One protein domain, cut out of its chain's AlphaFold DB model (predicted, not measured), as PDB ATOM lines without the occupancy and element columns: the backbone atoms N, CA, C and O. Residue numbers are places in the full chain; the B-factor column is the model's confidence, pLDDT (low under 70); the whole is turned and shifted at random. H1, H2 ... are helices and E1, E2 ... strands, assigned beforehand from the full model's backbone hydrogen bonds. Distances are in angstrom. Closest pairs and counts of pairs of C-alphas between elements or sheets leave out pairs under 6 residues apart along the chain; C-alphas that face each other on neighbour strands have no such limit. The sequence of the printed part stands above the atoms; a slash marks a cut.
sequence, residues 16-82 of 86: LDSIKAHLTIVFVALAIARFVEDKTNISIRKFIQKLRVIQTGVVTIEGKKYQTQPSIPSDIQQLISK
ATOM      1  N   LEU A  16     -49.506  -1.928 -29.778       84.31
ATOM      2  CA  LEU A  16     -48.323  -2.538 -30.391       84.31
ATOM      3  C   LEU A  16     -47.404  -1.470 -31.018       84.31
ATOM      4  O   LEU A  16     -46.183  -1.566 -30.917       84.31
ATOM      5  N   ASP A  17     -47.997  -0.399 -31.544       86.12
ATOM      6  CA  ASP A  17     -47.304   0.784 -32.057       86.12
ATOM      7  C   ASP A  17     -46.431   1.480 -31.009       86.12
ATOM      8  O   ASP A  17     -45.288   1.824 -31.292       86.12
ATOM      9  N   SER A  18     -46.910   1.641 -29.772       86.75
ATOM     10  CA  SER A  18     -46.131   2.242 -28.683       86.75
ATOM     11  C   SER A  18     -44.936   1.377 -28.284       86.75
ATOM     12  O   SER A  18     -43.881   1.911 -27.947       86.75
ATOM     13  N   ILE A  19     -45.078   0.047 -28.334       88.44
ATOM     14  CA  ILE A  19     -43.972  -0.883 -28.058       88.44
ATOM     15  C   ILE A  19     -42.927  -0.783 -29.166       88.44
ATOM     16  O   ILE A  19     -41.747  -0.594 -28.874       88.44
ATOM     17  N   LYS A  20     -43.361  -0.857 -30.430       91.56
ATOM     18  CA  LYS A  20     -42.469  -0.726 -31.586       91.56
ATOM     19  C   LYS A  20     -41.738   0.612 -31.570       91.56
ATOM     20  O   LYS A  20     -40.520   0.618 -31.669       91.56
ATOM     21  N   ALA A  21     -42.451   1.720 -31.367       93.88
ATOM     22  CA  ALA A  21     -41.849   3.049 -31.296       93.88
ATOM     23  C   ALA A  21     -40.787   3.138 -30.191       93.88
ATOM     24  O   ALA A  21     -39.688   3.632 -30.437       93.88
ATOM     25  N   HIS A  22     -41.082   2.617 -28.994       93.88
ATOM     26  CA  HIS A  22     -40.123   2.626 -27.894       93.88
ATOM     27  C   HIS A  22     -38.871   1.806 -28.219       93.88
ATOM     28  O   HIS A  22     -37.763   2.306 -28.046       93.88
ATOM     29  N   LEU A  23     -39.035   0.582 -28.730       95.75
ATOM     30  CA  LEU A  23     -37.903  -0.259 -29.114       95.75
ATOM     31  C   LEU A  23     -37.072   0.406 -30.210       95.75
ATOM     32  O   LEU A  23     -35.859   0.494 -30.059       95.75
ATOM     33  N   THR A  24     -37.698   0.948 -31.254       96.88
ATOM     34  CA  THR A  24     -36.987   1.661 -32.320       96.88
ATOM     35  C   THR A  24     -36.154   2.811 -31.759       96.88
ATOM     36  O   THR A  24     -34.963   2.894 -32.045       96.88
ATOM     37  N   ILE A  25     -36.739   3.668 -30.918       97.69
ATOM     38  CA  ILE A  25     -36.028   4.822 -30.350       97.69
ATOM     39  C   ILE A  25     -34.882   4.366 -29.439       97.69
ATOM     40  O   ILE A  25     -33.777   4.893 -29.545       97.69
ATOM     41  N   VAL A  26     -35.113   3.380 -28.567       97.94
ATOM     42  CA  VAL A  26     -34.088   2.887 -27.636       97.94
ATOM     43  C   VAL A  26     -32.942   2.203 -28.381       97.94
ATOM     44  O   VAL A  26     -31.782   2.466 -28.070       97.94
ATOM     45  N   PHE A  27     -33.234   1.375 -29.385       98.12
ATOM     46  CA  PHE A  27     -32.198   0.714 -30.181       98.12
ATOM     47  C   PHE A  27     -31.398   1.704 -31.019       98.12
ATOM     48  O   PHE A  27     -30.174   1.607 -31.051       98.12
ATOM     49  N   VAL A  28     -32.053   2.686 -31.644       98.25
ATOM     50  CA  VAL A  28     -31.357   3.750 -32.381       98.25
ATOM     51  C   VAL A  28     -30.478   4.569 -31.436       98.25
ATOM     52  O   VAL A  28     -29.305   4.782 -31.731       98.25
ATOM     53  N   ALA A  29     -30.992   4.967 -30.269       97.00
ATOM     54  CA  ALA A  29     -30.208   5.693 -29.274       97.00
ATOM     55  C   ALA A  29     -28.993   4.883 -28.794       97.00
ATOM     56  O   ALA A  29     -27.899   5.433 -28.667       97.00
ATOM     57  N   LEU A  30     -29.162   3.576 -28.570       97.44
ATOM     58  CA  LEU A  30     -28.072   2.683 -28.184       97.44
ATOM     59  C   LEU A  30     -27.034   2.527 -29.304       97.44
ATOM     60  O   LEU A  30     -25.840   2.589 -29.026       97.44
ATOM     61  N   ALA A  31     -27.469   2.368 -30.556       96.94
ATOM     62  CA  ALA A  31     -26.581   2.263 -31.712       96.94
ATOM     63  C   ALA A  31     -25.753   3.541 -31.908       96.94
ATOM     64  O   ALA A  31     -24.540   3.465 -32.091       96.94
ATOM     65  N   ILE A  32     -26.384   4.714 -31.789       95.06
ATOM     66  CA  ILE A  32     -25.696   6.010 -31.850       95.06
ATOM     67  C   ILE A  32     -24.701   6.144 -30.695       95.06
ATOM     68  O   ILE A  32     -23.560   6.541 -30.918       95.06
ATOM     69  N   ALA A  33     -25.103   5.795 -29.468       95.19
ATOM     70  CA  ALA A  33     -24.211   5.857 -28.315       95.19
ATOM     71  C   ALA A  33     -22.965   4.987 -28.527       95.19
ATOM     72  O   ALA A  33     -21.855   5.465 -28.309       95.19
ATOM     73  N   ARG A  34     -23.135   3.757 -29.026       95.56
ATOM     74  CA  ARG A  34     -22.021   2.849 -29.332       95.56
ATOM     75  C   ARG A  34     -21.124   3.382 -30.439       95.56
ATOM     76  O   ARG A  34     -19.919   3.446 -30.244       95.56
ATOM     77  N   PHE A  35     -21.700   3.874 -31.532       94.62
ATOM     78  CA  PHE A  35     -20.934   4.502 -32.607       94.62
ATOM     79  C   PHE A  35     -20.060   5.663 -32.104       94.62
ATOM     80  O   PHE A  35     -18.887   5.767 -32.465       94.62
ATOM     81  N   VAL A  36     -20.613   6.527 -31.246       94.06
ATOM     82  CA  VAL A  36     -19.867   7.649 -30.659       94.06
ATOM     83  C   VAL A  36     -18.750   7.149 -29.747       94.06
ATOM     84  O   VAL A  36     -17.626   7.649 -29.841       94.06
ATOM     85  N   GLU A  37     -19.027   6.176 -28.879       94.81
ATOM     86  CA  GLU A  37     -18.025   5.586 -27.983       94.81
ATOM     87  C   GLU A  37     -16.879   4.934 -28.773       94.81
ATOM     88  O   GLU A  37     -15.716   5.209 -28.477       94.81
ATOM     89  N   ASP A  38     -17.190   4.182 -29.829       94.06
ATOM     90  CA  ASP A  38     -16.209   3.490 -30.675       94.06
ATOM     91  C   ASP A  38     -15.309   4.472 -31.442       94.06
ATOM     92  O   ASP A  38     -14.098   4.275 -31.554       94.06
ATOM     93  N   LYS A  39     -15.873   5.572 -31.955       93.31
ATOM     94  CA  LYS A  39     -15.104   6.588 -32.698       93.31
ATOM     95  C   LYS A  39     -14.268   7.491 -31.798       93.31
ATOM     96  O   LYS A  39     -13.203   7.959 -32.204       93.31
ATOM     97  N   THR A  40     -14.745   7.775 -30.588       91.12
ATOM     98  CA  THR A  40     -14.115   8.764 -29.698       91.12
ATOM     99  C   THR A  40     -13.297   8.146 -28.566       91.12
ATOM    100  O   THR A  40     -12.502   8.863 -27.956       91.12
ATOM    101  N   ASN A  41     -13.435   6.839 -28.310       93.19
ATOM    102  CA  ASN A  41     -12.826   6.104 -27.193       93.19
ATOM    103  C   ASN A  41     -13.134   6.700 -25.805       93.19
ATOM    104  O   ASN A  41     -12.381   6.523 -24.846       93.19
ATOM    105  N   ILE A  42     -14.247   7.424 -25.672       93.94
ATOM    106  CA  ILE A  42     -14.731   7.939 -24.390       93.94
ATOM    107  C   ILE A  42     -16.184   7.537 -24.191       93.94
ATOM    108  O   ILE A  42     -16.940   7.445 -25.149       93.94
ATOM    109  N   SER A  43     -16.592   7.337 -22.935       95.31
ATOM    110  CA  SER A  43     -17.983   6.993 -22.637       95.31
ATOM    111  C   SER A  43     -18.948   8.098 -23.064       95.31
ATOM    112  O   SER A  43     -18.639   9.290 -22.941       95.31
ATOM    113  N   ILE A  44     -20.163   7.713 -23.463       94.38
ATOM    114  CA  ILE A  44     -21.206   8.644 -23.910       94.38
ATOM    115  C   ILE A  44     -21.512   9.713 -22.848       94.38
ATOM    116  O   ILE A  44     -21.740  10.880 -23.161       94.38
ATOM    117  N   ARG A  45     -21.414   9.355 -21.559       94.56
ATOM    118  CA  ARG A  45     -21.563  10.296 -20.439       94.56
ATOM    119  C   ARG A  45     -20.496  11.389 -20.462       94.56
ATOM    120  O   ARG A  45     -20.831  12.564 -20.320       94.56
ATOM    121  N   LYS A  46     -19.220  11.016 -20.630       93.19
ATOM    122  CA  LYS A  46     -18.104  11.975 -20.707       93.19
ATOM    123  C   LYS A  46     -18.215  12.834 -21.963       93.19
ATOM    124  O   LYS A  46     -17.980  14.037 -21.887       93.19
ATOM    125  N   PHE A  47     -18.617  12.233 -23.081       92.69
ATOM    126  CA  PHE A  47     -18.867  12.934 -24.339       92.69
ATOM    127  C   PHE A  47     -19.919  14.042 -24.167       92.69
ATOM    128  O   PHE A  47     -19.634  15.213 -24.418       92.69
ATOM    129  N   ILE A  48     -21.095  13.702 -23.625       91.94
ATOM    130  CA  ILE A  48     -22.172  14.667 -23.352       91.94
ATOM    131  C   ILE A  48     -21.713  15.744 -22.365       91.94
ATOM    132  O   ILE A  48     -22.018  16.918 -22.559       91.94
ATOM    133  N   GLN A  49     -20.980  15.376 -21.310       91.50
ATOM    134  CA  GLN A  49     -20.502  16.338 -20.316       91.50
ATOM    135  C   GLN A  49     -19.529  17.360 -20.919       91.50
ATOM    136  O   GLN A  49     -19.625  18.538 -20.588       91.50
ATOM    137  N   LYS A  50     -18.638  16.930 -21.824       89.38
ATOM    138  CA  LYS A  50     -17.717  17.831 -22.531       89.38
ATOM    139  C   LYS A  50     -18.456  18.786 -23.468       89.38
ATOM    140  O   LYS A  50     -18.188  19.982 -23.439       89.38
ATOM    141  N   LEU A  51     -19.406  18.281 -24.259       88.50
ATOM    142  CA  LEU A  51     -20.163  19.118 -25.196       88.50
ATOM    143  C   LEU A  51     -21.143  20.063 -24.500       88.50
ATOM    144  O   LEU A  51     -21.340  21.177 -24.966       88.50
ATOM    145  N   ARG A  52     -21.719  19.662 -23.359       86.19
ATOM    146  CA  ARG A  52     -22.679  20.483 -22.603       86.19
ATOM    147  C   ARG A  52     -22.118  21.848 -22.203       86.19
ATOM    148  O   ARG A  52     -22.903  22.770 -22.027       86.19
ATOM    149  N   VAL A  53     -20.805  21.979 -22.023       83.75
ATOM    150  CA  VAL A  53     -20.164  23.246 -21.631       83.75
ATOM    151  C   VAL A  53     -20.123  24.246 -22.794       83.75
ATOM    152  O   VAL A  53     -20.112  25.452 -22.568       83.75
ATOM    153  N   ILE A  54     -20.157  23.765 -24.038       82.31
ATOM    154  CA  ILE A  54     -20.169  24.605 -25.237       82.31
ATOM    155  C   ILE A  54     -21.608  25.052 -25.485       82.31
ATOM    156  O   ILE A  54     -22.405  24.337 -26.088       82.31
ATOM    157  N   GLN A  55     -21.952  26.241 -25.002       71.81
ATOM    158  CA  GLN A  55     -23.254  26.857 -25.239       71.81
ATOM    159  C   GLN A  55     -23.067  28.307 -25.669       71.81
ATOM    160  O   GLN A  55     -22.233  29.026 -25.122       71.81
ATOM    161  N   THR A  56     -23.863  28.746 -26.640       68.19
ATOM    162  CA  THR A  56     -24.074  30.170 -26.921       68.19
ATOM    163  C   THR A  56     -24.687  30.828 -25.691       68.19
ATOM    164  O   THR A  56     -25.783  30.456 -25.268       68.19
ATOM    165  N   GLY A  57     -23.973  31.789 -25.111       68.94
ATOM    166  CA  GLY A  57     -24.431  32.558 -23.960       68.94
ATOM    167  C   GLY A  57     -24.943  33.934 -24.370       68.94
ATOM    168  O   GLY A  57     -24.554  34.487 -25.398       68.94
ATOM    169  N   VAL A  58     -25.808  34.515 -23.540       68.44
ATOM    170  CA  VAL A  58     -26.123  35.946 -23.601       68.44
ATOM    171  C   VAL A  58     -25.460  36.599 -22.400       68.44
ATOM    172  O   VAL A  58     -25.855  36.350 -21.262       68.44
ATOM    173  N   VAL A  59     -24.440  37.415 -22.643       70.62
ATOM    174  CA  VAL A  59     -23.741  38.155 -21.591       70.62
ATOM    175  C   VAL A  59     -24.344  39.551 -21.517       70.62
ATOM    176  O   VAL A  59     -24.472  40.229 -22.534       70.62
ATOM    177  N   THR A  60     -24.746  39.979 -20.321       70.44
ATOM    178  CA  THR A  60     -25.244  41.343 -20.105       70.44
ATOM    179  C   THR A  60     -24.107  42.201 -19.569       70.44
ATOM    180  O   THR A  60     -23.610  41.932 -18.480       70.44
ATOM    181  N   ILE A  61     -23.708  43.224 -20.321       77.44
ATOM    182  CA  ILE A  61     -22.719  44.224 -19.899       77.44
ATOM    183  C   ILE A  61     -23.427  45.578 -19.935       77.44
ATOM    184  O   ILE A  61     -24.006  45.933 -20.961       77.44
ATOM    185  N   GLU A  62     -23.444  46.292 -18.806       80.44
ATOM    186  CA  GLU A  62     -24.087  47.616 -18.675       80.44
ATOM    187  C   GLU A  62     -25.552  47.650 -19.167       80.44
ATOM    188  O   GLU A  62     -26.002  48.588 -19.817       80.44
ATOM    189  N   GLY A  63     -26.312  46.578 -18.913       76.69
ATOM    190  CA  GLY A  63     -27.717  46.466 -19.330       76.69
ATOM    191  C   GLY A  63     -27.938  46.121 -20.811       76.69
ATOM    192  O   GLY A  63     -29.072  45.849 -21.204       76.69
ATOM    193  N   LYS A  64     -26.881  46.046 -21.631       75.62
ATOM    194  CA  LYS A  64     -26.947  45.565 -23.018       75.62
ATOM    195  C   LYS A  64     -26.624  44.075 -23.089       75.62
ATOM    196  O   LYS A  64     -25.628  43.609 -22.541       75.62
ATOM    197  N   LYS A  65     -27.491  43.325 -23.772       77.94
ATOM    198  CA  LYS A  65     -27.333  41.890 -24.026       77.94
ATOM    199  C   LYS A  65     -26.461  41.685 -25.261       77.94
ATOM    200  O   LYS A  65     -26.844  42.096 -26.352       77.94
ATOM    201  N   TYR A  66     -25.338  41.006 -25.092       75.19
ATOM    202  CA  TYR A  66     -24.453  40.595 -26.174       75.19
ATOM    203  C   TYR A  66     -24.547  39.081 -26.346       75.19
ATOM    204  O   TYR A  66     -24.428  38.329 -25.377       75.19
ATOM    205  N   GLN A  67     -24.785  38.628 -27.576       75.06
ATOM    206  CA  GLN A  67     -24.689  37.209 -27.906       75.06
ATOM    207  C   GLN A  67     -23.214  36.838 -28.018       75.06
ATOM    208  O   GLN A  67     -22.488  37.420 -28.823       75.06
ATOM    209  N   THR A  68     -22.767  35.880 -27.213       70.81
ATOM    210  CA  THR A  68     -21.408  35.356 -27.303       70.81
ATOM    211  C   THR A  68     -21.413  34.076 -28.122       70.81
ATOM    212  O   THR A  68     -22.189  33.147 -27.876       70.81
ATOM    213  N   GLN A  69     -20.536  34.027 -29.124       72.69
ATOM    214  CA  GLN A  69     -20.255  32.779 -29.817       72.69
ATOM    215  C   GLN A  69     -19.432  31.885 -28.881       72.69
ATOM    216  O   GLN A  69     -18.483  32.368 -28.255       72.69
ATOM    217  N   PRO A  70     -19.787  30.600 -28.739       72.38
ATOM    218  CA  PRO A  70     -19.050  29.696 -27.882       72.38
ATOM    219  C   PRO A  70     -17.666  29.456 -28.480       72.38
ATOM    220  O   PRO A  70     -17.536  29.044 -29.632       72.38
ATOM    221  N   SER A  71     -16.625  29.687 -27.682       77.75
ATOM    222  CA  SER A  71     -15.274  29.261 -28.041       77.75
ATOM    223  C   SER A  71     -15.213  27.737 -27.965       77.75
ATOM    224  O   SER A  71     -15.407  27.166 -26.891       77.75
ATOM    225  N   ILE A  72     -15.009  27.074 -29.105       81.94
ATOM    226  CA  ILE A  72     -14.873  25.615 -29.181       81.94
ATOM    227  C   ILE A  72     -13.385  25.275 -29.015       81.94
ATOM    228  O   ILE A  72     -12.603  25.596 -29.912       81.94
ATOM    229  N   PRO A  73     -12.973  24.613 -27.918       83.44
ATOM    230  CA  PRO A  73     -11.584  24.200 -27.725       83.44
ATOM    231  C   PRO A  73     -11.108  23.246 -28.833       83.44
ATOM    232  O   PRO A  73     -11.885  22.407 -29.304       83.44
ATOM    233  N   SER A  74      -9.822  23.315 -29.193       82.44
ATOM    234  CA  SER A  74      -9.177  22.459 -30.210       82.44
ATOM    235  C   SER A  74      -9.430  20.968 -29.985       82.44
ATOM    236  O   SER A  74      -9.710  20.221 -30.921       82.44
ATOM    237  N   ASP A  75      -9.409  20.542 -28.726       84.50
ATOM    238  CA  ASP A  75      -9.592  19.147 -28.332       84.50
ATOM    239  C   ASP A  75     -10.996  18.644 -28.682       84.50
ATOM    240  O   ASP A  75     -11.183  17.477 -29.019       84.50
ATOM    241  N   ILE A  76     -12.001  19.525 -28.611       85.06
ATOM    242  CA  ILE A  76     -13.382  19.194 -28.961       85.06
ATOM    243  C   ILE A  76     -13.568  19.212 -30.478       85.06
ATOM    244  O   ILE A  76     -14.266  18.347 -31.001       85.06
ATOM    245  N   GLN A  77     -12.893  20.108 -31.200       85.19
ATOM    246  CA  GLN A  77     -12.885  20.074 -32.666       85.19
ATOM    247  C   GLN A  77     -12.314  18.749 -33.191       85.19
ATOM    248  O   GLN A  77     -12.946  18.105 -34.023       85.19
ATOM    249  N   GLN A  78     -11.185  18.290 -32.639       85.50
ATOM    250  CA  GLN A  78     -10.594  16.985 -32.972       85.50
ATOM    251  C   GLN A  78     -11.487  15.801 -32.578       85.50
ATOM    252  O   GLN A  78     -11.445  14.732 -33.186       85.50
ATOM    253  N   LEU A  79     -12.278  15.953 -31.518       86.00
ATOM    254  CA  LEU A  79     -13.200  14.919 -31.063       86.00
ATOM    255  C   LEU A  79     -14.434  14.822 -31.972       86.00
ATOM    256  O   LEU A  79     -14.873  13.718 -32.280       86.00
ATOM    257  N   ILE A  80     -14.962  15.960 -32.432       86.44
ATOM    258  CA  ILE A  80     -16.071  16.027 -33.393       86.44
ATOM    259  C   ILE A  80     -15.611  15.574 -34.783       86.44
ATOM    260  O   ILE A  80     -16.351  14.864 -35.459       86.44
ATOM    261  N   SER A  81     -14.384  15.896 -35.202       87.12
ATOM    262  CA  SER A  81     -13.868  15.474 -36.512       87.12
ATOM    263  C   SER A  81     -13.777  13.952 -36.653       87.12
ATOM    264  O   SER A  81     -13.942  13.436 -37.750       87.12
ATOM    265  N   LYS A  82     -13.598  13.208 -35.551       85.88
ATOM    266  CA  LYS A  82     -13.650  11.731 -35.542       85.88
ATOM    267  C   LYS A  82     -15.040  11.158 -35.849       85.88
ATOM    268  O   LYS A  82     -15.144   9.974 -36.167       85.88
TER     269      LYS A  82
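AT A GLANCE: This is residues 16 to 82 of the 86 residues of an uncharacterized protein of Candidatus Roizmanbacteria bacterium CG22_combo_CG10-13_8_21_14_all_38_20 (UniProt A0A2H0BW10). What shape does the backbone make? It is a wide, open V: the long helix H1 is one leg, and the other leg begins with H2 at the corner and ends in the two-strand hairpin of E1 and E2. After the hairpin the chain folds back, and H3 ends near the corner, close to H2 and the last residue of H1. What is it built of? The printed part has 67 residues with three named helices and two named strands, in the order H1, H2, E1, E2, H3; it is mostly helix, with one antiparallel sheet of order E1 - E2. How spread out is it? It is extended and flat, with a radius of gyration of the C-alphas of 17.6 A and spans of 56 by 31 by 16 A.

IN THESE COORDINATES: Where does the first helix run? H1 is residues 16 to 40, from C-alpha 16 at (-48.323, -2.538, -30.391) to C-alpha 40 at (-14.115, 8.764, -29.698), 36.0 A. What follows it? H2 is residues 44 to 52, 12.0 A long. E1 is residues 57 to 61, 12.5 A, and E2 is residues 64 to 68, 12.4 A. Where does the last helix lie? H3 is residues 74 to 81, 10.5 A long, and ends with C-alpha 81 at (-13.868, 15.474, -36.512).

HOW THE PARTS SIT: How do H1 and H2 meet? They touch, H1 with residues 33 to 37 alone, and stand about perpendicular at 80 degrees; their closest C-alphas, of Glu 37 and Ile 44, are 6.0 A apart. What pairs the strands? E1 and E2 form a hairpin, antiparallel at 146 degrees, with N 59 and O 66 at 2.9 A and N 66 and O 59 at 2.8 A, within hydrogen-bond range. Both strands are apart from H1. Where does H3 stand? It is close to H2 but not clearly touching, at a steep tilt of 58 degrees, opposite ways, with the closest C-alphas those of Leu 51 and Ile 76, 7.8 A. It is also close to H1 but not clearly touching, the closest C-alphas being those of Thr 40 and Leu 79, 6.4 A. How do the helix backbones run? In H1, H2 and H3 every O i to N i+4 pair is within hydrogen-bond range.

THE WHOLE: How far does it reach? The two C-alphas farthest apart, of Leu 16 and Glu 62, are 56.9 A apart, and residues 16 to 31 of H1 stand free. Are there cuts or long links? The printed part has no cut, and the four links between its elements are tight. Where is confidence low? The mean pLDDT of the printed part is 86.6, and residues 56 to 58 are under 70.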